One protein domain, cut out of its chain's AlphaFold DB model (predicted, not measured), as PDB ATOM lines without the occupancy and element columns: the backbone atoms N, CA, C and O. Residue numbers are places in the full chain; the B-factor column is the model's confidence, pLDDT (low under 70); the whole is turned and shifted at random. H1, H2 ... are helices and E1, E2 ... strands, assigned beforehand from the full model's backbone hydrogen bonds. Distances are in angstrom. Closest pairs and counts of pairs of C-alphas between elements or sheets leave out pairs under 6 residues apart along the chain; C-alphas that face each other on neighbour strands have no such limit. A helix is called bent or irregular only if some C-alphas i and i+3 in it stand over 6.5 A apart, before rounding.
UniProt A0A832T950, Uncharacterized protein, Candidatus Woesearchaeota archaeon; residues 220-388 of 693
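AT A GLANCE: This is residues 220 to 388 of the 693 residues of an uncharacterized protein of Candidatus Woesearchaeota archaeon (UniProt A0A832T950). A long, narrow ribbon of antiparallel strands, in which the sheet of E1, E7 and E6 runs on, from E7 into E8, to the pair E4 and E8, has helix H2 packed slantwise over E4 by its residues 253 to 264, and helix H1 near E8, steeply tilted to H2. Beyond the far end of H2 lies the bent strand E3, and H3 with H4 and two long links makes a loose side lobe; residues 367 to 372 stick out at the other end. The 169 printed residues hold four named helices and eight named strands, in the order H1 E1 E2 H2 H3 H4 E3 E4 E5 E6 E7 E8, a mixed class. The sheets, in the orders E1 - E7 - E6, E2 - E5 and E4 - E8, are antiparallel. The whole is loose, with a radius of gyration of the C-alphas of 20.3 A, and flat, spanning 65 by 45 by 23 A.

HOW THE PARTS SIT: In the largest sheet, E7 (residues 376 to 380) is the inner strand between E1 (240 to 244) and E6 (362 to 364). N 243 and O 377 are 2.9 A apart; N 362 and O 378 of the hairpin E6 and E7 are 2.8 A apart. E7 runs on into E8 (382 to 388) at 48 degrees, and E8 is the antiparallel neighbour of E4 (348 to 352), with N 350 and O 384 2.9 A apart. E5 (358 to 360) runs on into E6 at 20 degrees and is the antiparallel neighbour of E2 (250 to 252), with N 251 and O 359 2.9 A apart. The closest C-alphas of H2 (253 to 270) and E4 are those of Lys 257 and Leu 349, 6.3 A. H1 (220 to 231) and H2 only just touch, with 3 pairs of C-alphas within 8 A, the closest Met 229 and Leu 260, 7.2 A; they run opposite ways at a steep tilt of 56 degrees. E3 (332 to 340) pairs with no named strand and bends by 77 degrees at residue 335; its closest C-alpha to H2 is Ser 339, 5.4 A from that of Met 269. H3 (285 to 299) and H4 (317 to 322) are close but not clearly touching, C-alphas 288 and 317 being closest at 6.8 A. Every O i to N i+4 pair is within hydrogen-bond range in H1 and H4; H2 has 13 of 14 and H3 10 of 11.

IN THESE COORDINATES: H1 begins at C-alpha 220 (16.458, 23.726, 91.753) and is 16.2 A long. H2 is 25.6 A long, with a kink of 27 degrees near residue 263, and H3 is 20.6 A. E3, 19.0 A, begins at C-alpha 332 (12.894, 40.582, 101.346). E8, 20.4 A, ends at C-alpha 388 (18.576, 30.607, 79.966).

THE WHOLE: The C-alphas of Glu 334 and Arg 369 are the two farthest apart, 69.2 A. The printed part has no cut. The links H2 to H3, H3 to H4 and E6 to E7 are long. Mean pLDDT of the printed part is 85.8; residues 245 to 247, 355 to 357 and 363 to 375 are under 70.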
ATOM      1  N   PHE A 220      17.912  23.780  91.640       96.94
ATOM      2  CA  PHE A 220      16.458  23.726  91.753       96.94
ATOM      3  C   PHE A 220      15.797  23.782  90.373       96.94
ATOM      4  O   PHE A 220      14.866  23.015  90.126       96.94
ATOM      5  N   TYR A 221      16.292  24.616  89.452       97.31
ATOM      6  CA  TYR A 221      15.717  24.695  88.103       97.31
ATOM      7  C   TYR A 221      16.030  23.449  87.273       97.31
ATOM      8  O   TYR A 221      15.185  23.017  86.482       97.31
ATOM      9  N   GLU A 222      17.204  22.840  87.458       96.69
ATOM     10  CA  GLU A 222      17.542  21.571  86.813       96.69
ATOM     11  C   GLU A 222      16.628  20.447  87.306       96.69
ATOM     12  O   GLU A 222      16.035  19.746  86.488       96.69
ATOM     13  N   GLN A 223      16.461  20.300  88.625       95.56
ATOM     14  CA  GLN A 223      15.587  19.272  89.192       95.56
ATOM     15  C   GLN A 223      14.135  19.475  88.759       95.56
ATOM     16  O   GLN A 223      13.489  18.525  88.327       95.56
ATOM     17  N   MET A 224      13.643  20.716  88.800       95.38
ATOM     18  CA  MET A 224      12.306  21.064  88.325       95.38
ATOM     19  C   MET A 224      12.111  20.680  86.853       95.38
ATOM     20  O   MET A 224      11.067  20.152  86.485       95.38
ATOM     21  N   THR A 225      13.110  20.926  86.006       96.00
ATOM     22  CA  THR A 225      13.047  20.575  84.581       96.00
ATOM     23  C   THR A 225      13.063  19.070  84.366       96.00
ATOM     24  O   THR A 225      12.284  18.572  83.557       96.00
ATOM     25  N   ILE A 226      13.902  18.336  85.101       95.38
ATOM     26  CA  ILE A 226      13.938  16.868  85.059       95.38
ATOM     27  C   ILE A 226      12.585  16.297  85.494       95.38
ATOM     28  O   ILE A 226      12.029  15.453  84.795       95.38
ATOM     29  N   ASP A 227      12.024  16.790  86.599       92.94
ATOM     30  CA  ASP A 227      10.717  16.359  87.106       92.94
ATOM     31  C   ASP A 227       9.597  16.696  86.114       92.94
ATOM     32  O   ASP A 227       8.710  15.876  85.868       92.94
ATOM     33  N   LEU A 228       9.663  17.875  85.486       92.31
ATOM     34  CA  LEU A 228       8.736  18.273  84.435       92.31
ATOM     35  C   LEU A 228       8.827  17.312  83.245       92.31
ATOM     36  O   LEU A 228       7.794  16.802  82.816       92.31
ATOM     37  N   MET A 229      10.029  17.012  82.744       93.12
ATOM     38  CA  MET A 229      10.244  16.056  81.649       93.12
ATOM     39  C   MET A 229       9.728  14.660  82.004       93.12
ATOM     40  O   MET A 229       8.991  14.073  81.220       93.12
ATOM     41  N   ALA A 230      10.044  14.159  83.200       91.44
ATOM     42  CA  ALA A 230       9.608  12.845  83.668       91.44
ATOM     43  C   ALA A 230       8.090  12.754  83.919       91.44
ATOM     44  O   ALA A 230       7.534  11.660  83.926       91.44
ATOM     45  N   SER A 231       7.413  13.886  84.136       88.94
ATOM     46  CA  SER A 231       5.955  13.940  84.320       88.94
ATOM     47  C   SER A 231       5.155  13.991  83.014       88.94
ATOM     48  O   SER A 231       3.935  13.809  83.043       88.94
ATOM     49  N   HIS A 232       5.808  14.254  81.877       87.44
ATOM     50  CA  HIS A 232       5.125  14.253  80.586       87.44
ATOM     51  C   HIS A 232       4.711  12.831  80.191       87.44
ATOM     52  O   HIS A 232       5.380  11.862  80.556       87.44
ATOM     53  N   PRO A 233       3.628  12.680  79.407       83.38
ATOM     54  CA  PRO A 233       3.310  11.404  78.790       83.38
ATOM     55  C   PRO A 233       4.492  10.889  77.961       83.38
ATOM     56  O   PRO A 233       5.124  11.655  77.233       83.38
ATOM     57  N   GLU A 234       4.731   9.580  77.999       79.44
ATOM     58  CA  GLU A 234       5.790   8.921  77.221       79.44
ATOM     59  C   GLU A 234       5.610   9.100  75.698       79.44
ATOM     60  O   GLU A 234       6.570   8.998  74.936       79.44
ATOM     61  N   SER A 235       4.392   9.413  75.236       76.25
ATOM     62  CA  SER A 235       4.117   9.802  73.846       76.25
ATOM     63  C   SER A 235       4.737  11.145  73.451       76.25
ATOM     64  O   SER A 235       4.974  11.371  72.267       76.25
ATOM     65  N   ASP A 236       4.982  12.029  74.420       85.88
ATOM     66  CA  ASP A 236       5.435  13.402  74.199       85.88
ATOM     67  C   ASP A 236       6.931  13.540  74.500       85.88
ATOM     68  O   ASP A 236       7.687  13.978  73.633       85.88
ATOM     69  N   ILE A 237       7.362  13.158  75.708       91.81
ATOM     70  CA  ILE A 237       8.770  13.192  76.131       91.81
ATOM     71  C   ILE A 237       9.127  11.817  76.717       91.81
ATOM     72  O   ILE A 237       8.784  11.536  77.865       91.81
ATOM     73  N   PRO A 238       9.805  10.936  75.960       91.19
ATOM     74  CA  PRO A 238      10.156   9.614  76.456       91.19
ATOM     75  C   PRO A 238      11.358   9.722  77.399       91.19
ATOM     76  O   PRO A 238      12.463  10.026  76.957       91.19
ATOM     77  N   PHE A 239      11.168   9.495  78.697       87.38
ATOM     78  CA  PHE A 239      12.272   9.461  79.662       87.38
ATOM     79  C   PHE A 239      12.779   8.023  79.810       87.38
ATOM     80  O   PHE A 239      13.635   7.591  79.040       87.38
ATOM     81  N   ASP A 240      12.139   7.263  80.698       84.94
ATOM     82  CA  ASP A 240      12.387   5.852  80.964       84.94
ATOM     83  C   ASP A 240      11.047   5.145  81.090       84.94
ATOM     84  O   ASP A 240      10.201   5.586  81.867       84.94
ATOM     85  N   GLY A 241      10.844   4.056  80.353       83.62
ATOM     86  CA  GLY A 241       9.518   3.460  80.311       83.62
ATOM     87  C   GLY A 241       9.434   2.087  79.673       83.62
ATOM     88  O   GLY A 241      10.380   1.560  79.069       83.62
ATOM     89  N   LEU A 242       8.250   1.510  79.852       79.94
ATOM     90  CA  LEU A 242       7.826   0.261  79.246       79.94
ATOM     91  C   LEU A 242       6.390   0.431  78.759       79.94
ATOM     92  O   LEU A 242       5.470   0.567  79.564       79.94
ATOM     93  N   THR A 243       6.203   0.375  77.443       74.12
ATOM     94  CA  THR A 243       4.886   0.476  76.810       74.12
ATOM     95  C   THR A 243       4.490  -0.840  76.159       74.12
ATOM     96  O   THR A 243       5.319  -1.597  75.644       74.12
ATOM     97  N   LEU A 244       3.184  -1.107  76.181       70.44
ATOM     98  CA  LEU A 244       2.557  -2.206  75.455       70.44
ATOM     99  C   LEU A 244       2.101  -1.687  74.092       70.44
ATOM    100  O   LEU A 244       0.965  -1.252  73.927       70.44
ATOM    101  N   HIS A 245       3.021  -1.682  73.134       65.94
ATOM    102  CA  HIS A 245       2.779  -1.209  71.775       65.94
ATOM    103  C   HIS A 245       3.520  -2.105  70.783       65.94
ATOM    104  O   HIS A 245       4.681  -2.432  71.008       65.94
ATOM    105  N   CYS A 246       2.860  -2.528  69.705       63.50
ATOM    106  CA  CYS A 246       3.495  -3.306  68.639       63.50
ATOM    107  C   CYS A 246       4.067  -2.365  67.580       63.50
ATOM    108  O   CYS A 246       3.402  -1.409  67.196       63.50
ATOM    109  N   GLY A 247       5.296  -2.632  67.135       64.25
ATOM    110  CA  GLY A 247       6.086  -1.708  66.319       64.25
ATOM    111  C   GLY A 247       7.053  -0.870  67.158       64.25
ATOM    112  O   GLY A 247       6.855  -0.653  68.358       64.25
ATOM    113  N   ARG A 248       8.150  -0.432  66.538       70.88
ATOM    114  CA  ARG A 248       9.158   0.404  67.199       70.88
ATOM    115  C   ARG A 248       8.619   1.823  67.365       70.88
ATOM    116  O   ARG A 248       8.332   2.496  66.381       70.88
ATOM    117  N   GLN A 249       8.543   2.299  68.604       77.88
ATOM    118  CA  GLN A 249       8.203   3.689  68.880       77.88
ATOM    119  C   GLN A 249       9.360   4.610  68.491       77.88
ATOM    120  O   GLN A 249      10.538   4.288  68.696       77.88
ATOM    121  N   VAL A 250       9.002   5.752  67.910       79.75
ATOM    122  CA  VAL A 250       9.942   6.752  67.412       79.75
ATOM    123  C   VAL A 250       9.535   8.140  67.879       79.75
ATOM    124  O   VAL A 250       8.354   8.482  67.856       79.75
ATOM    125  N   TRP A 251      10.516   8.953  68.262       85.25
ATOM    126  CA  TRP A 251      10.297  10.339  68.665       85.25
ATOM    127  C   TRP A 251      11.320  11.251  68.000       85.25
ATOM    128  O   TRP A 251      12.513  10.950  67.979       85.25
ATOM    129  N   ALA A 252      10.864  12.383  67.464       78.94
ATOM    130  CA  ALA A 252      11.751  13.396  66.908       78.94
ATOM    131  C   ALA A 252      12.231  14.346  68.015       78.94
ATOM    132  O   ALA A 252      11.419  14.949  68.717       78.94
ATOM    133  N   LEU A 253      13.547  14.543  68.131       82.06
ATOM    134  CA  LEU A 253      14.129  15.457  69.120       82.06
ATOM    135  C   LEU A 253      13.645  16.903  68.961       82.06
ATOM    136  O   LEU A 253      13.491  17.603  69.959       82.06
ATOM    137  N   SER A 254      13.351  17.339  67.734       80.06
ATOM    138  CA  SER A 254      12.762  18.659  67.476       80.06
ATOM    139  C   SER A 254      11.386  18.819  68.127       80.06
ATOM    140  O   SER A 254      11.121  19.844  68.746       80.06
ATOM    141  N   GLN A 255      10.538  17.790  68.069       84.69
ATOM    142  CA  GLN A 255       9.217  17.816  68.700       84.69
ATOM    143  C   GLN A 255       9.327  17.813  70.226       84.69
ATOM    144  O   GLN A 255       8.616  18.564  70.886       84.69
ATOM    145  N   ILE A 256      10.250  17.025  70.788       91.75
ATOM    146  CA  ILE A 256      10.512  17.014  72.237       91.75
ATOM    147  C   ILE A 256      10.984  18.393  72.701       91.75
ATOM    148  O   ILE A 256      10.496  18.903  73.709       91.75
ATOM    149  N   LYS A 257      11.888  19.026  71.944       89.81
ATOM    150  CA  LYS A 257      12.355  20.391  72.206       89.81
ATOM    151  C   LYS A 257      11.193  21.381  72.236       89.81
ATOM    152  O   LYS A 257      11.063  22.122  73.205       89.81
ATOM    153  N   ASP A 258      10.323  21.366  71.228       88.38
ATOM    154  CA  ASP A 258       9.173  22.276  71.157       88.38
ATOM    155  C   ASP A 258       8.190  22.065  72.318       88.38
ATOM    156  O   ASP A 258       7.699  23.032  72.910       88.38
ATOM    157  N   LYS A 259       7.931  20.804  72.681       92.00
ATOM    158  CA  LYS A 259       7.083  20.441  73.825       92.00
ATOM    159  C   LYS A 259       7.672  20.938  75.138       92.00
ATOM    160  O   LYS A 259       6.965  21.564  75.926       92.00
ATOM    161  N   LEU A 260       8.967  20.716  75.346       94.50
ATOM    162  CA  LEU A 260       9.658  21.148  76.553       94.50
ATOM    163  C   LEU A 260       9.694  22.678  76.666       94.50
ATOM    164  O   LEU A 260       9.384  23.205  77.731       94.50
ATOM    165  N   LEU A 261       9.974  23.400  75.574       92.62
ATOM    166  CA  LEU A 261       9.905  24.868  75.533       92.62
ATOM    167  C   LEU A 261       8.521  25.388  75.948       92.62
ATOM    168  O   LEU A 261       8.428  26.314  76.754       92.62
ATOM    169  N   TYR A 262       7.453  24.782  75.417       91.56
ATOM    170  CA  TYR A 262       6.076  25.181  75.707       91.56
ATOM    171  C   TYR A 262       5.679  24.933  77.168       91.56
ATOM    172  O   TYR A 262       4.951  25.736  77.749       91.56
ATOM    173  N   SER A 263       6.171  23.849  77.770       92.88
ATOM    174  CA  SER A 263       5.894  23.508  79.169       92.88
ATOM    175  C   SER A 263       6.757  24.302  80.159       92.88
ATOM    176  O   SER A 263       6.279  24.657  81.237       92.88
ATOM    177  N   LEU A 264       8.006  24.625  79.804       95.00
ATOM    178  CA  LEU A 264       8.933  25.357  80.674       95.00
ATOM    179  C   LEU A 264       8.539  26.819  80.883       95.00
ATOM    180  O   LEU A 264       8.665  27.319  81.997       95.00
ATOM    181  N   GLU A 265       8.069  27.514  79.847       93.38
ATOM    182  CA  GLU A 265       7.692  28.933  79.942       93.38
ATOM    183  C   GLU A 265       6.684  29.212  81.083       93.38
ATOM    184  O   GLU A 265       7.008  30.005  81.975       93.38
ATOM    185  N   PRO A 266       5.506  28.556  81.149       93.44
ATOM    186  CA  PRO A 266       4.574  28.753  82.256       93.44
ATOM    187  C   PRO A 266       5.096  28.211  83.594       93.44
ATOM    188  O   PRO A 266       4.837  28.837  84.622       93.44
ATOM    189  N   ALA A 267       5.842  27.099  83.605       94.12
ATOM    190  CA  ALA A 267       6.392  26.523  84.835       94.12
ATOM    191  C   ALA A 267       7.398  27.475  85.504       94.12
ATOM    192  O   ALA A 267       7.265  27.791  86.684       94.12
ATOM    193  N   ILE A 268       8.342  28.019  84.728       96.06
ATOM    194  CA  ILE A 268       9.356  28.959  85.215       96.06
ATOM    195  C   ILE A 268       8.702  30.244  85.717       96.06
ATOM    196  O   ILE A 268       9.023  30.707  86.810       96.06
ATOM    197  N   MET A 269       7.748  30.806  84.970       93.31
ATOM    198  CA  MET A 269       7.014  31.996  85.423       93.31
ATOM    199  C   MET A 269       6.167  31.741  86.681       93.31
ATOM    200  O   MET A 269       5.866  32.684  87.414       93.31
ATOM    201  N   GLY A 270       5.771  30.489  86.926       94.06
ATOM    202  CA  GLY A 270       5.009  30.068  88.100       94.06
ATOM    203  C   GLY A 270       5.828  29.971  89.390       94.06
ATOM    204  O   GLY A 270       5.230  29.919  90.468       94.06
ATOM    205  N   ILE A 271       7.164  29.988  89.301       96.88
ATOM    206  CA  ILE A 271       8.059  29.883  90.458       96.88
ATOM    207  C   ILE A 271       7.853  31.062  91.407       96.88
ATOM    208  O   ILE A 271       7.875  32.229  91.009       96.88
ATOM    209  N   ARG A 272       7.704  30.742  92.693       96.69
ATOM    210  CA  ARG A 272       7.617  31.709  93.790       96.69
ATOM    211  C   ARG A 272       8.799  31.529  94.723       96.69
ATOM    212  O   ARG A 272       9.263  30.414  94.950       96.69
ATOM    213  N   PHE A 273       9.245  32.629  95.309       97.50
ATOM    214  CA  PHE A 273      10.386  32.647  96.211       97.50
ATOM    215  C   PHE A 273       9.919  32.959  97.623       97.50
ATOM    216  O   PHE A 273       9.123  33.867  97.847       97.50
ATOM    217  N   ARG A 274      10.378  32.178  98.598       94.75
ATOM    218  CA  ARG A 274      10.017  32.410  99.998       94.75
ATOM    219  C   ARG A 274      10.637  33.714 100.504       94.75
ATOM    220  O   ARG A 274      11.757  34.043 100.132       94.75
ATOM    221  N   ASN A 275       9.932  34.394 101.410       96.12
ATOM    222  CA  ASN A 275      10.343  35.663 102.029       96.12
ATOM    223  C   ASN A 275      10.456  36.846 101.049       96.12
ATOM    224  O   ASN A 275      11.137  37.816 101.355       96.12
ATOM    225  N   THR A 276       9.776  36.779  99.902       97.75
ATOM    226  CA  THR A 276       9.621  37.891  98.950       97.75
ATOM    227  C   THR A 276       8.136  38.191  98.744       97.75
ATOM    228  O   THR A 276       7.286  37.375  99.108       97.75
ATOM    229  N   ASP A 277       7.797  39.316  98.118       96.81
ATOM    230  CA  ASP A 277       6.427  39.555  97.656       96.81
ATOM    231  C   ASP A 277       6.102  38.633  96.471       96.81
ATOM    232  O   ASP A 277       6.787  38.623  95.441       96.81
ATOM    233  N   HIS A 278       5.057  37.824  96.621       94.69
ATOM    234  CA  HIS A 278       4.565  36.928  95.586       94.69
ATOM    235  C   HIS A 278       3.052  36.708  95.736       94.69
ATOM    236  O   HIS A 278       2.504  36.844  96.834       94.69
ATOM    237  N   PRO A 279       2.344  36.311  94.660       92.31
ATOM    238  CA  PRO A 279       0.934  35.954  94.760       92.31
ATOM    239  C   PRO A 279       0.695  34.900  95.853       92.31
ATOM    240  O   PRO A 279       1.507  33.978  95.991       92.31
ATOM    241  N   PRO A 280      -0.397  34.993  96.630       92.94
ATOM    242  CA  PRO A 280      -0.677  34.027  97.684       92.94
ATOM    243  C   PRO A 280      -0.980  32.642  97.100       92.94
ATOM    244  O   PRO A 280      -1.467  32.504  95.974       92.94
ATOM    245  N   TRP A 281      -0.669  31.600  97.864       94.69
ATOM    246  CA  TRP A 281      -1.106  30.233  97.577       94.69
ATOM    247  C   TRP A 281      -2.605  30.072  97.890       94.69
ATOM    248  O   TRP A 281      -3.161  30.826  98.692       94.69
ATOM    249  N   LEU A 282      -3.283  29.132  97.226       95.31
ATOM    250  CA  LEU A 282      -4.721  28.886  97.391       95.31
ATOM    251  C   LEU A 282      -5.033  28.152  98.703       95.31
ATOM    252  O   LEU A 282      -6.110  28.336  99.272       95.31
ATOM    253  N   GLY A 283      -4.109  27.308  99.165       93.50
ATOM    254  CA  GLY A 283      -4.161  26.620 100.450       93.50
ATOM    255  C   GLY A 283      -3.453  27.378 101.569       93.50
ATOM    256  O   GLY A 283      -2.694  28.320 101.343       93.50
ATOM    257  N   THR A 284      -3.687  26.949 102.808       93.56
ATOM    258  CA  THR A 284      -2.937  27.451 103.969       93.56
ATOM    259  C   THR A 284      -1.692  26.607 104.248       93.56
ATOM    260  O   THR A 284      -1.640  25.424 103.915       93.56
ATOM    261  N   GLU A 285      -0.700  27.179 104.938       91.12
ATOM    262  CA  GLU A 285       0.504  26.448 105.377       91.12
ATOM    263  C   GLU A 285       0.168  25.173 106.172       91.12
ATOM    264  O   GLU A 285       0.783  24.131 105.958       91.12
ATOM    265  N   ASP A 286      -0.869  25.209 107.014       93.75
ATOM    266  CA  ASP A 286      -1.345  24.032 107.753       93.75
ATOM    267  C   ASP A 286      -1.918  22.938 106.836       93.75
ATOM    268  O   ASP A 286      -1.859  21.750 107.160       93.75
ATOM    269  N   GLU A 287      -2.522  23.314 105.706       94.69
ATOM    270  CA  GLU A 287      -3.045  22.364 104.722       94.69
ATOM    271  C   GLU A 287      -1.902  21.689 103.965       94.69
ATOM    272  O   GLU A 287      -1.874  20.458 103.886       94.69
ATOM    273  N   TYR A 288      -0.911  22.457 103.508       94.44
ATOM    274  CA  TYR A 288       0.287  21.896 102.880       94.44
ATOM    275  C   TYR A 288       1.117  21.063 103.859       94.44
ATOM    276  O   TYR A 288       1.638  20.013 103.484       94.44
ATOM    277  N   ALA A 289       1.213  21.461 105.130       93.12
ATOM    278  CA  ALA A 289       1.914  20.690 106.155       93.12
ATOM    279  C   ALA A 289       1.324  19.279 106.313       93.12
ATOM    280  O   ALA A 289       2.077  18.308 106.364       93.12
ATOM    281  N   LYS A 290      -0.009  19.144 106.292       93.69
ATOM    282  CA  LYS A 290      -0.689  17.838 106.353       93.69
ATOM    283  C   LYS A 290      -0.412  16.975 105.126       93.69
ATOM    284  O   LYS A 290      -0.205  15.772 105.264       93.69
ATOM    285  N   VAL A 291      -0.397  17.569 103.929       92.44
ATOM    286  CA  VAL A 291      -0.047  16.841 102.696       92.44
ATOM    287  C   VAL A 291       1.413  16.375 102.755       92.44
ATOM    288  O   VAL A 291       1.706  15.216 102.468       92.44
ATOM    289  N   ARG A 292       2.322  17.244 103.210       92.06
ATOM    290  CA  ARG A 292       3.746  16.933 103.390       92.06
ATOM    291  C   ARG A 292       3.960  15.794 104.384       92.06
ATOM    292  O   ARG A 292       4.756  14.901 104.112       92.06
ATOM    293  N   GLU A 293       3.254  15.810 105.512       89.94
ATOM    294  CA  GLU A 293       3.307  14.753 106.525       89.94
ATOM    295  C   GLU A 293       2.801  13.415 105.970       89.94
ATOM    296  O   GLU A 293       3.467  12.394 106.142       89.94
ATOM    297  N   ALA A 294       1.695  13.423 105.216       87.69
ATOM    298  CA  ALA A 294       1.181  12.228 104.549       87.69
ATOM    299  C   ALA A 294       2.205  11.638 103.563       87.69
ATOM    300  O   ALA A 294       2.501  10.446 103.631       87.69
ATOM    301  N   ILE A 295       2.814  12.465 102.706       86.88
ATOM    302  CA  ILE A 295       3.855  12.019 101.761       86.88
ATOM    303  C   ILE A 295       5.086  11.487 102.510       86.88
ATOM    304  O   ILE A 295       5.622  10.433 102.160       86.88
ATOM    305  N   LYS A 296       5.529  12.191 103.557       87.25
ATOM    306  CA  LYS A 296       6.683  11.803 104.377       87.25
ATOM    307  C   LYS A 296       6.468  10.447 105.053       87.25
ATOM    308  O   LYS A 296       7.370   9.618 105.025       87.25
ATOM    309  N   SER A 297       5.266  10.201 105.578       83.56
ATOM    310  CA  SER A 297       4.917   8.943 106.250       83.56
ATOM    311  C   SER A 297       5.074   7.711 105.353       83.56
ATOM    312  O   SER A 297       5.425   6.640 105.837       83.56
ATOM    313  N   VAL A 298       4.872   7.877 104.042       84.81
ATOM    314  CA  VAL A 298       5.073   6.812 103.055       84.81
ATOM    315  C   VAL A 298       6.546   6.695 102.671       84.81
ATOM    316  O   VAL A 298       7.067   5.586 102.634       84.81
ATOM    317  N   LYS A 299       7.238   7.821 102.431       81.31
ATOM    318  CA  LYS A 299       8.661   7.823 102.038       81.31
ATOM    319  C   LYS A 299       9.592   7.243 103.107       81.31
ATOM    320  O   LYS A 299      10.609   6.657 102.760       81.31
ATOM    321  N   GLU A 300       9.270   7.432 104.384       85.44
ATOM    322  CA  GLU A 300      10.094   6.969 105.512       85.44
ATOM    323  C   GLU A 300       9.703   5.577 106.025       85.44
ATOM    324  O   GLU A 300      10.344   5.052 106.935       85.44
ATOM    325  N   SER A 301       8.655   4.967 105.468       79.25
ATOM    326  CA  SER A 301       8.231   3.642 105.898       79.25
ATOM    327  C   SER A 301       9.114   2.553 105.294       79.25
ATOM    328  O   SER A 301       9.246   2.437 104.079       79.25
ATOM    329  N   GLU A 302       9.649   1.682 106.151       80.12
ATOM    330  CA  GLU A 302      10.362   0.464 105.738       80.12
ATOM    331  C   GLU A 302       9.423  -0.610 105.155       80.12
ATOM    332  O   GLU A 302       9.876  -1.611 104.599       80.12
ATOM    333  N   THR A 303       8.106  -0.428 105.292       78.31
ATOM    334  CA  THR A 303       7.082  -1.333 104.749       78.31
ATOM    335  C   THR A 303       6.142  -0.596 103.800       78.31
ATOM    336  O   THR A 303       5.976   0.620 103.891       78.31
ATOM    337  N   VAL A 304       5.500  -1.325 102.885       76.69
ATOM    338  CA  VAL A 304       4.518  -0.744 101.958       76.69
ATOM    339  C   VAL A 304       3.274  -0.336 102.750       76.69
ATOM    340  O   VAL A 304       2.430  -1.169 103.076       76.69
ATOM    341  N   VAL A 305       3.173   0.952 103.072       79.88
ATOM    342  CA  VAL A 305       1.984   1.567 103.673       79.88
ATOM    343  C   VAL A 305       1.198   2.327 102.610       79.88
ATOM    344  O   VAL A 305       1.793   3.035 101.794       79.88
ATOM    345  N   PRO A 306      -0.140   2.211 102.605       78.06
ATOM    346  CA  PRO A 306      -0.970   2.973 101.687       78.06
ATOM    347  C   PRO A 306      -0.865   4.471 101.992       78.06
ATOM    348  O   PRO A 306      -0.940   4.887 103.150       78.06
ATOM    349  N   LEU A 307      -0.731   5.290 100.944       85.38
ATOM    350  CA  LEU A 307      -0.752   6.746 101.064       85.38
ATOM    351  C   LEU A 307      -2.148   7.209 101.497       85.38
ATOM    352  O   LEU A 307      -3.105   7.145 100.728       85.38
ATOM    353  N   VAL A 308      -2.258   7.706 102.729       85.69
ATOM    354  CA  VAL A 308      -3.497   8.289 103.254       85.69
ATOM    355  C   VAL A 308      -3.410   9.806 103.154       85.69
ATOM    356  O   VAL A 308      -2.820  10.469 104.005       85.69
ATOM    357  N   LEU A 309      -4.003  10.361 102.100       87.62
ATOM    358  CA  LEU A 309      -4.054  11.807 101.904       87.62
ATOM    359  C   LEU A 309      -5.073  12.476 102.848       87.62
ATOM    360  O   LEU A 309      -6.097  11.875 103.198       87.62
ATOM    361  N   PRO A 310      -4.835  13.735 103.260       88.81
ATOM    362  CA  PRO A 310      -5.807  14.489 104.040       88.81
ATOM    363  C   PRO A 310      -7.096  14.727 103.242       88.81
ATOM    364  O   PRO A 310      -7.082  14.869 102.024       88.81
ATOM    365  N   LYS A 311      -8.232  14.848 103.945       88.19
ATOM    366  CA  LYS A 311      -9.560  15.064 103.325       88.19
ATOM    367  C   LYS A 311      -9.650  16.319 102.454       88.19
ATOM    368  O   LYS A 311     -10.512  16.394 101.588       88.19
ATOM    369  N   LYS A 312      -8.823  17.323 102.744       91.69
ATOM    370  CA  LYS A 312      -8.732  18.562 101.978       91.69
ATOM    371  C   LYS A 312      -7.302  18.692 101.479       91.69
ATOM    372  O   LYS A 312      -6.382  18.756 102.292       91.69
ATOM    373  N   ILE A 313      -7.158  18.733 100.162       93.44
ATOM    374  CA  ILE A 313      -5.898  18.951  99.457       93.44
ATOM    375  C   ILE A 313      -6.080  20.242  98.660       93.44
ATOM    376  O   ILE A 313      -7.016  20.312  97.858       93.44
ATOM    377  N   PRO A 314      -5.266  21.280  98.902       95.06
ATOM    378  CA  PRO A 314      -5.293  22.479  98.075       95.06
ATOM    379  C   PRO A 314      -5.068  22.134  96.592       95.06
ATOM    380  O   PRO A 314      -4.202  21.304  96.300       95.06
ATOM    381  N   PRO A 315      -5.817  22.734  95.651       93.62
ATOM    382  CA  PRO A 315      -5.716  22.394  94.229       93.62
ATOM    383  C   PRO A 315      -4.347  22.726  93.614       93.62
ATOM    384  O   PRO A 315      -3.953  22.101  92.641       93.62
ATOM    385  N   ASP A 316      -3.604  23.653  94.212       93.81
ATOM    386  CA  ASP A 316      -2.246  24.064  93.838       93.81
ATOM    387  C   ASP A 316      -1.160  23.357  94.670       93.81
ATOM    388  O   ASP A 316      -0.031  23.832  94.757       93.81
ATOM    389  N   SER A 317      -1.476  22.224  95.311       92.56
ATOM    390  CA  SER A 317      -0.490  21.477  96.111       92.56
ATOM    391  C   SER A 317       0.735  21.079  95.297       92.56
ATOM    392  O   SER A 317       1.843  21.157  95.815       92.56
ATOM    393  N   TYR A 318       0.556  20.671  94.037       89.12
ATOM    394  CA  TYR A 318       1.679  20.330  93.163       89.12
ATOM    395  C   TYR A 318       2.614  21.533  92.974       89.12
ATOM    396  O   TYR A 318       3.791  21.444  93.317       89.12
ATOM    397  N   ASP A 319       2.066  22.675  92.551       91.56
ATOM    398  CA  ASP A 319       2.825  23.911  92.338       91.56
ATOM    399  C   ASP A 319       3.505  24.390  93.625       91.56
ATOM    400  O   ASP A 319       4.658  24.809  93.604       91.56
ATOM    401  N   TYR A 320       2.829  24.281  94.771       93.50
ATOM    402  CA  TYR A 320       3.407  24.644  96.064       93.50
ATOM    403  C   TYR A 320       4.645  23.799  96.400       93.50
ATOM    404  O   TYR A 320       5.628  24.322  96.923       93.50
ATOM    405  N   PHE A 321       4.618  22.491  96.132       90.69
ATOM    406  CA  PHE A 321       5.748  21.616  96.461       90.69
ATOM    407  C   PHE A 321       6.875  21.659  95.431       90.69
ATOM    408  O   PHE A 321       8.019  21.435  95.819       90.69
ATOM    409  N   GLN A 322       6.566  21.944  94.164       90.19
ATOM    410  CA  GLN A 322       7.545  21.925  93.074       90.19
ATOM    411  C   GLN A 322       8.104  23.305  92.726       90.19
ATOM    412  O   GLN A 322       9.268  23.423  92.363       90.19
ATOM    413  N   TYR A 323       7.305  24.364  92.870       94.44
ATOM    414  CA  TYR A 323       7.630  25.706  92.375       94.44
ATOM    415  C   TYR A 323       7.798  26.749  93.489       94.44
ATOM    416  O   TYR A 323       7.878  27.943  93.201       94.44
ATOM    417  N   TYR A 324       7.875  26.339  94.764       95.12
ATOM    418  CA  TYR A 324       8.131  27.249  95.887       95.12
ATOM    419  C   TYR A 324       9.569  27.137  96.406       95.12
ATOM    420  O   TYR A 324       9.899  26.273  97.224       95.12
ATOM    421  N   PHE A 325      10.442  28.034  95.951       96.31
ATOM    422  CA  PHE A 325      11.866  27.961  96.253       96.31
ATOM    423  C   PHE A 325      12.227  28.688  97.555       96.31
ATOM    424  O   PHE A 325      12.046  29.899  97.707       96.31
ATOM    425  N   ASN A 326      12.781  27.938  98.513       95.06
ATOM    426  CA  ASN A 326      13.337  28.483  99.749       95.06
ATOM    427  C   ASN A 326      14.860  28.643  99.630       95.06
ATOM    428  O   ASN A 326      15.615  27.681  99.830       95.06
ATOM    429  N   PHE A 327      15.297  29.861  99.318       96.81
ATOM    430  CA  PHE A 327      16.705  30.191  99.091       96.81
ATOM    431  C   PHE A 327      17.375  30.869 100.298       96.81
ATOM    432  O   PHE A 327      18.553  30.624 100.538       96.81
ATOM    433  N   THR A 328      16.631  31.634 101.105       96.12
ATOM    434  CA  THR A 328      17.168  32.395 102.248       96.12
ATOM    435  C   THR A 328      16.180  32.471 103.416       96.12
ATOM    436  O   THR A 328      14.979  32.272 103.245       96.12
ATOM    437  N   ASN A 329      16.685  32.797 104.611       96.00
ATOM    438  CA  ASN A 329      15.875  33.134 105.792       96.00
ATOM    439  C   ASN A 329      15.761  34.650 106.028       96.00
ATOM    440  O   ASN A 329      15.099  35.062 106.980       96.00
ATOM    441  N   LYS A 330      16.444  35.474 105.222       96.88
ATOM    442  CA  LYS A 330      16.325  36.933 105.291       96.88
ATOM    443  C   LYS A 330      14.959  37.386 104.782       96.88
ATOM    444  O   LYS A 330      14.359  36.732 103.933       96.88
ATOM    445  N   ASP A 331      14.495  38.509 105.318       97.06
ATOM    446  CA  ASP A 331      13.269  39.165 104.875       97.06
ATOM    447  C   ASP A 331      13.571  40.088 103.690       97.06
ATOM    448  O   ASP A 331      14.420  40.981 103.782       97.06
ATOM    449  N   TYR A 332      12.879  39.824 102.589       97.81
ATOM    450  CA  TYR A 332      12.894  40.582 101.346       97.81
ATOM    451  C   TYR A 332      11.456  40.841 100.868       97.81
ATOM    452  O   TYR A 332      11.200  40.945  99.668       97.81
ATOM    453  N   SER A 333      10.493  40.885 101.796       96.81
ATOM    454  CA  SER A 333       9.063  41.021 101.499       96.81
ATOM    455  C   SER A 333       8.691  42.334 100.808       96.81
ATOM    456  O   SER A 333       7.615  42.423 100.227       96.81
ATOM    457  N   GLU A 334       9.575  43.329 100.813       96.25
ATOM    458  CA  GLU A 334       9.428  44.544 100.013       96.25
ATOM    459  C   GLU A 334       9.680  44.340  98.508       96.25
ATOM    460  O   GLU A 334       9.251  45.164  97.704       96.25
ATOM    461  N   PHE A 335      10.356  43.257  98.107       98.19
ATOM    462  CA  PHE A 335      10.700  43.005  96.711       98.19
ATOM    463  C   PHE A 335       9.832  41.921  96.097       98.19
ATOM    464  O   PHE A 335       9.683  40.826  96.641       98.19
ATOM    465  N   LYS A 336       9.356  42.180  94.881       98.00
ATOM    466  CA  LYS A 336       8.720  41.170  94.041       98.00
ATOM    467  C   LYS A 336       9.759  40.512  93.145       98.00
ATOM    468  O   LYS A 336      10.398  41.188  92.340       98.00
ATOM    469  N   VAL A 337       9.891  39.193  93.238       97.69
ATOM    470  CA  VAL A 337      10.878  38.425  92.466       97.69
ATOM    471  C   VAL A 337      10.169  37.519  91.471       97.69
ATOM    472  O   VAL A 337       9.257  36.780  91.838       97.69
ATOM    473  N   THR A 338      10.579  37.572  90.204       96.31
ATOM    474  CA  THR A 338      10.049  36.699  89.152       96.31
ATOM    475  C   THR A 338      11.163  36.004  88.387       96.31
ATOM    476  O   THR A 338      12.177  36.617  88.041       96.31
ATOM    477  N   SER A 339      10.943  34.727  88.077       96.94
ATOM    478  CA  SER A 339      11.724  34.016  87.067       96.94
ATOM    479  C   SER A 339      11.071  34.211  85.712       96.94
ATOM    480  O   SER A 339       9.849  34.185  85.584       96.94
ATOM    481  N   ASN A 340      11.887  34.395  84.688       94.75
ATOM    482  CA  ASN A 340      11.427  34.602  83.331       94.75
ATOM    483  C   ASN A 340      12.190  33.646  82.427       94.75
ATOM    484  O   ASN A 340      13.417  33.567  82.480       94.75
ATOM    485  N   PHE A 341      11.440  32.964  81.579       93.25
ATOM    486  CA  PHE A 341      11.937  32.235  80.433       93.25
ATOM    487  C   PHE A 341      10.994  32.521  79.278       93.25
ATOM    488  O   PHE A 341       9.791  32.685  79.477       93.25
ATOM    489  N   ARG A 342      11.554  32.645  78.084       89.19
ATOM    490  CA  ARG A 342      10.813  32.924  76.861       89.19
ATOM    491  C   ARG A 342      11.270  31.912  75.840       89.19
ATOM    492  O   ARG A 342      12.472  31.789  75.610       89.19
ATOM    493  N   LYS A 343      10.333  31.204  75.217       86.19
ATOM    494  CA  LYS A 343      10.651  30.200  74.192       86.19
ATOM    495  C   LYS A 343      11.491  30.773  73.044       86.19
ATOM    496  O   LYS A 343      12.272  30.046  72.441       86.19
ATOM    497  N   GLU A 344      11.378  32.077  72.774       84.12
ATOM    498  CA  GLU A 344      12.164  32.778  71.753       84.12
ATOM    499  C   GLU A 344      13.654  32.906  72.105       84.12
ATOM    500  O   GLU A 344      14.463  33.158  71.217       84.12
ATOM    501  N   TRP A 345      14.035  32.734  73.376       84.62
ATOM    502  CA  TRP A 345      15.444  32.619  73.777       84.62
ATOM    503  C   TRP A 345      16.046  31.262  73.402       84.62
ATOM    504  O   TRP A 345      17.265  31.112  73.403       84.62
ATOM    505  N   GLY A 346      15.196  30.296  73.044       84.44
ATOM    506  CA  GLY A 346      15.594  28.968  72.620       84.44
ATOM    507  C   GLY A 346      16.101  28.088  73.759       84.44
ATOM    508  O   GLY A 346      16.139  28.459  74.932       84.44
ATOM    509  N   MET A 347      16.475  26.872  73.376       87.81
ATOM    510  CA  MET A 347      17.180  25.922  74.224       87.81
ATOM    511  C   MET A 347      18.050  25.011  73.364       87.81
ATOM    512  O   MET A 347      17.751  24.787  72.184       87.81
ATOM    513  N   ASN A 348      19.070  24.422  73.968       87.19
ATOM    514  CA  ASN A 348      19.794  23.300  73.403       87.19
ATOM    515  C   ASN A 348      19.288  22.027  74.083       87.19
ATOM    516  O   ASN A 348      19.191  21.961  75.307       87.19
ATOM    517  N   LEU A 349      18.932  21.037  73.272       88.81
ATOM    518  CA  LEU A 349      18.442  19.744  73.724       88.81
ATOM    519  C   LEU A 349      19.151  18.669  72.913       88.81
ATOM    520  O   LEU A 349      19.131  18.707  71.682       88.81
ATOM    521  N   TYR A 350      19.739  17.711  73.607       87.12
ATOM    522  CA  TYR A 350      20.305  16.509  73.022       87.12
ATOM    523  C   TYR A 350      19.836  15.298  73.827       87.12
ATOM    524  O   TYR A 350      19.578  15.414  75.024       87.12
ATOM    525  N   ALA A 351      19.698  14.141  73.179       89.00
ATOM    526  CA  ALA A 351      19.390  12.907  73.890       89.00
ATOM    527  C   ALA A 351      20.093  11.696  73.281       89.00
ATOM    528  O   ALA A 351      20.333  11.643  72.076       89.00
ATOM    529  N   THR A 352      20.393  10.704  74.112       84.94
ATOM    530  CA  THR A 352      21.119   9.486  73.738       84.94
ATOM    531  C   THR A 352      20.372   8.235  74.213       84.94
ATOM    532  O   THR A 352      19.888   8.234  75.343       84.94
ATOM    533  N   PRO A 353      20.331   7.143  73.420       84.94
ATOM    534  CA  PRO A 353      20.790   7.044  72.031       84.94
ATOM    535  C   PRO A 353      19.801   7.693  71.056       84.94
ATOM    536  O   PRO A 353      18.599   7.499  71.183       84.94
ATOM    537  N   ASN A 354      20.300   8.399  70.041       80.69
ATOM    538  CA  ASN A 354      19.491   8.858  68.912       80.69
ATOM    539  C   ASN A 354      20.164   8.479  67.586       80.69
ATOM    540  O   ASN A 354      21.389   8.400  67.500       80.69
ATOM    541  N   GLU A 355      19.359   8.272  66.550       65.31
ATOM    542  CA  GLU A 355      19.809   8.131  65.169       65.31
ATOM    543  C   GLU A 355      19.268   9.318  64.375       65.31
ATOM    544  O   GLU A 355      18.069   9.410  64.121       65.31
ATOM    545  N   TYR A 356      20.152  10.240  63.994       63.94
ATOM    546  CA  TYR A 356      19.810  11.399  63.163       63.94
ATOM    547  C   TYR A 356      18.719  12.304  63.755       63.94
ATOM    548  O   TYR A 356      17.842  12.787  63.042       63.94
ATOM    549  N   GLY A 357      18.751  12.523  65.072       66.38
ATOM    550  CA  GLY A 357      17.724  13.309  65.756       66.38
ATOM    551  C   GLY A 357      16.449  12.526  66.089       66.38
ATOM    552  O   GLY A 357      15.488  13.120  66.577       66.38
ATOM    553  N   ILE A 358      16.424  11.214  65.832       74.25
ATOM    554  CA  ILE A 358      15.286  10.332  66.108       74.25
ATOM    555  C   ILE A 358      15.648   9.379  67.245       74.25
ATOM    556  O   ILE A 358      16.605   8.608  67.160       74.25
ATOM    557  N   LEU A 359      14.856   9.416  68.306       79.12
ATOM    558  CA  LEU A 359      14.898   8.472  69.414       79.12
ATOM    559  C   LEU A 359      14.060   7.252  69.046       79.12
ATOM    560  O   LEU A 359      12.985   7.390  68.463       79.12
ATOM    561  N   LYS A 360      14.553   6.057  69.369       80.06
ATOM    562  CA  LYS A 360      13.921   4.784  69.007       80.06
ATOM    563  C   LYS A 360      13.842   3.880  70.223       80.06
ATOM    564  O   LYS A 360      14.844   3.694  70.912       80.06
ATOM    565  N   SER A 361      12.682   3.286  70.469       80.12
ATOM    566  CA  SER A 361      12.541   2.293  71.529       80.12
ATOM    567  C   SER A 361      13.264   0.985  71.185       80.12
ATOM    568  O   SER A 361      13.411   0.582  70.022       80.12
ATOM    569  N   GLY A 362      13.702   0.285  72.230       73.50
ATOM    570  CA  GLY A 362      14.091  -1.111  72.140       73.50
ATOM    571  C   GLY A 362      12.844  -1.985  72.089       73.50
ATOM    572  O   GLY A 362      12.050  -1.985  73.026       73.50
ATOM    573  N   VAL A 363      12.685  -2.748  71.011       66.06
ATOM    574  CA  VAL A 363      11.608  -3.735  70.890       66.06
ATOM    575  C   VAL A 363      12.114  -5.057  71.459       66.06
ATOM    576  O   VAL A 363      13.087  -5.620  70.946       66.06
ATOM    577  N   GLN A 364      11.482  -5.551  72.523       60.81
ATOM    578  CA  GLN A 364      11.734  -6.900  73.024       60.81
ATOM    579  C   GLN A 364      10.679  -7.860  72.491       60.81
ATOM    580  O   GLN A 364       9.520  -7.834  72.897       60.81
ATOM    581  N   ASP A 365      11.118  -8.757  71.614       52.34
ATOM    582  CA  ASP A 365      10.297  -9.859  71.134       52.34
ATOM    583  C   ASP A 365      10.337 -10.980  72.190       52.34
ATOM    584  O   ASP A 365      11.323 -11.727  72.304       52.34
ATOM    585  N   LEU A 366       9.312 -11.065  73.050       50.41
ATOM    586  CA  LEU A 366       9.216 -12.138  74.041       50.41
ATOM    587  C   LEU A 366       9.015 -13.473  73.313       50.41
ATOM    588  O   LEU A 366       7.902 -13.877  72.994       50.41
ATOM    589  N   LYS A 367      10.114 -14.210  73.115       43.44
ATOM    590  CA  LYS A 367      10.197 -15.493  72.383       43.44
ATOM    591  C   LYS A 367       9.317 -16.639  72.919       43.44
ATOM    592  O   LYS A 367       9.423 -17.767  72.434       43.44
ATOM    593  N   SER A 368       8.477 -16.411  73.930       49.31
ATOM    594  CA  SER A 368       7.571 -17.429  74.461       49.31
ATOM    595  C   SER A 368       6.217 -17.374  73.745       49.31
ATOM    596  O   SER A 368       5.541 -16.349  73.741       49.31
ATOM    597  N   ARG A 369       5.782 -18.518  73.205       45.94
ATOM    598  CA  ARG A 369       4.490 -18.734  72.520       45.94
ATOM    599  C   ARG A 369       3.232 -18.391  73.344       45.94
ATOM    600  O   ARG A 369       2.140 -18.465  72.804       45.94
ATOM    601  N   ILE A 370       3.383 -18.104  74.638       44.25
ATOM    602  CA  ILE A 370       2.288 -17.827  75.582       44.25
ATOM    603  C   ILE A 370       2.171 -16.319  75.864       44.25
ATOM    604  O   ILE A 370       1.108 -15.878  76.265       44.25
ATOM    605  N   MET A 371       3.222 -15.523  75.627       53.62
ATOM    606  CA  MET A 371       3.254 -14.066  75.867       53.62
ATOM    607  C   MET A 371       3.616 -13.265  74.611       53.62
ATOM    608  O   MET A 371       3.924 -12.082  74.701       53.62
ATOM    609  N   SER A 372       3.547 -13.881  73.427       52.50
ATOM    610  CA  SER A 372       3.821 -13.219  72.142       52.50
ATOM    611  C   SER A 372       2.823 -12.106  71.793       52.50
ATOM    612  O   SER A 372       2.945 -11.481  70.750       52.50
ATOM    613  N   PHE A 373       1.815 -11.886  72.639       54.38
ATOM    614  CA  PHE A 373       0.858 -10.792  72.537       54.38
ATOM    615  C   PHE A 373       1.310  -9.505  73.252       54.38
ATOM    616  O   PHE A 373       0.697  -8.461  73.052       54.38
ATOM    617  N   LEU A 374       2.345  -9.570  74.100       60.50
ATOM    618  CA  LEU A 374       2.913  -8.410  74.791       60.50
ATOM    619  C   LEU A 374       4.068  -7.859  73.948       60.50
ATOM    620  O   LEU A 374       5.218  -8.263  74.121       60.50
ATOM    621  N   CYS A 375       3.765  -6.947  73.025       65.62
ATOM    622  CA  CYS A 375       4.797  -6.171  72.343       65.62
ATOM    623  C   CYS A 375       5.364  -5.142  73.325       65.62
ATOM    624  O   CYS A 375       4.753  -4.103  73.578       65.62
ATOM    625  N   LEU A 376       6.498  -5.479  73.938       70.62
ATOM    626  CA  LEU A 376       7.155  -4.616  74.907       70.62
ATOM    627  C   LEU A 376       8.133  -3.691  74.200       70.62
ATOM    628  O   LEU A 376       9.158  -4.123  73.665       70.62
ATOM    629  N   ASN A 377       7.826  -2.404  74.261       74.12
ATOM    630  CA  ASN A 377       8.770  -1.352  73.954       74.12
ATOM    631  C   ASN A 377       9.403  -0.889  75.258       74.12
ATOM    632  O   ASN A 377       8.722  -0.384  76.142       74.12
ATOM    633  N   THR A 378      10.711  -1.073  75.375       80.75
ATOM    634  CA  THR A 378      11.504  -0.549  76.488       80.75
ATOM    635  C   THR A 378      12.386   0.567  75.970       80.75
ATOM    636  O   THR A 378      13.076   0.384  74.964       80.75
ATOM    637  N   PHE A 379      12.414   1.699  76.652       84.75
ATOM    638  CA  PHE A 379      13.307   2.796  76.309       84.75
ATOM    639  C   PHE A 379      13.890   3.419  77.569       84.75
ATOM    640  O   PHE A 379      13.286   3.395  78.640       84.75
ATOM    641  N   HIS A 380      15.103   3.926  77.407       89.19
ATOM    642  CA  HIS A 380      15.848   4.652  78.418       89.19
ATOM    643  C   HIS A 380      16.661   5.702  77.674       89.19
ATOM    644  O   HIS A 380      17.569   5.340  76.916       89.19
ATOM    645  N   PHE A 381      16.295   6.972  77.831       92.69
ATOM    646  CA  PHE A 381      16.955   8.075  77.146       92.69
ATOM    647  C   PHE A 381      17.643   9.003  78.135       92.69
ATOM    648  O   PHE A 381      17.102   9.410  79.162       92.69
ATOM    649  N   VAL A 382      18.868   9.361  77.782       91.56
ATOM    650  CA  VAL A 382      19.721  10.262  78.546       91.56
ATOM    651  C   VAL A 382      19.705  11.619  77.865       91.56
ATOM    652  O   VAL A 382      20.159  11.717  76.729       91.56
ATOM    653  N   TYR A 383      19.187  12.642  78.542       93.12
ATOM    654  CA  TYR A 383      19.062  14.002  78.028       93.12
ATOM    655  C   TYR A 383      20.154  14.928  78.561       93.12
ATOM    656  O   TYR A 383      20.474  14.923  79.755       93.12
ATOM    657  N   ASP A 384      20.639  15.779  77.661       92.69
ATOM    658  CA  ASP A 384      21.407  16.979  77.965       92.69
ATOM    659  C   ASP A 384      20.563  18.196  77.560       92.69
ATOM    660  O   ASP A 384      20.089  18.293  76.424       92.69
ATOM    661  N   VAL A 385      20.352  19.124  78.492       93.38
ATOM    662  CA  VAL A 385      19.469  20.285  78.315       93.38
ATOM    663  C   VAL A 385      20.194  21.547  78.754       93.38
ATOM    664  O   VAL A 385      20.781  21.590  79.832       93.38
ATOM    665  N   TYR A 386      20.118  22.597  77.943       91.38
ATOM    666  CA  TYR A 386      20.660  23.909  78.275       91.38
ATOM    667  C   TYR A 386      19.690  25.009  77.852       91.38
ATOM    668  O   TYR A 386      19.296  25.075  76.686       91.38
ATOM    669  N   TYR A 387      19.309  25.890  78.774       93.31
ATOM    670  CA  TYR A 387      18.482  27.056  78.450       93.31
ATOM    671  C   TYR A 387      18.679  28.200  79.461       93.31
ATOM    672  O   TYR A 387      19.055  27.954  80.607       93.31
ATOM    673  N   PRO A 388      18.448  29.464  79.064       94.00
ATOM    674  CA  PRO A 388      18.576  30.607  79.966       94.00
ATOM    675  C   PRO A 388      17.383  30.784  80.902       94.00
ATOM    676  O   PRO A 388      16.236  30.656  80.488       94.00
TER     677      PRO A 388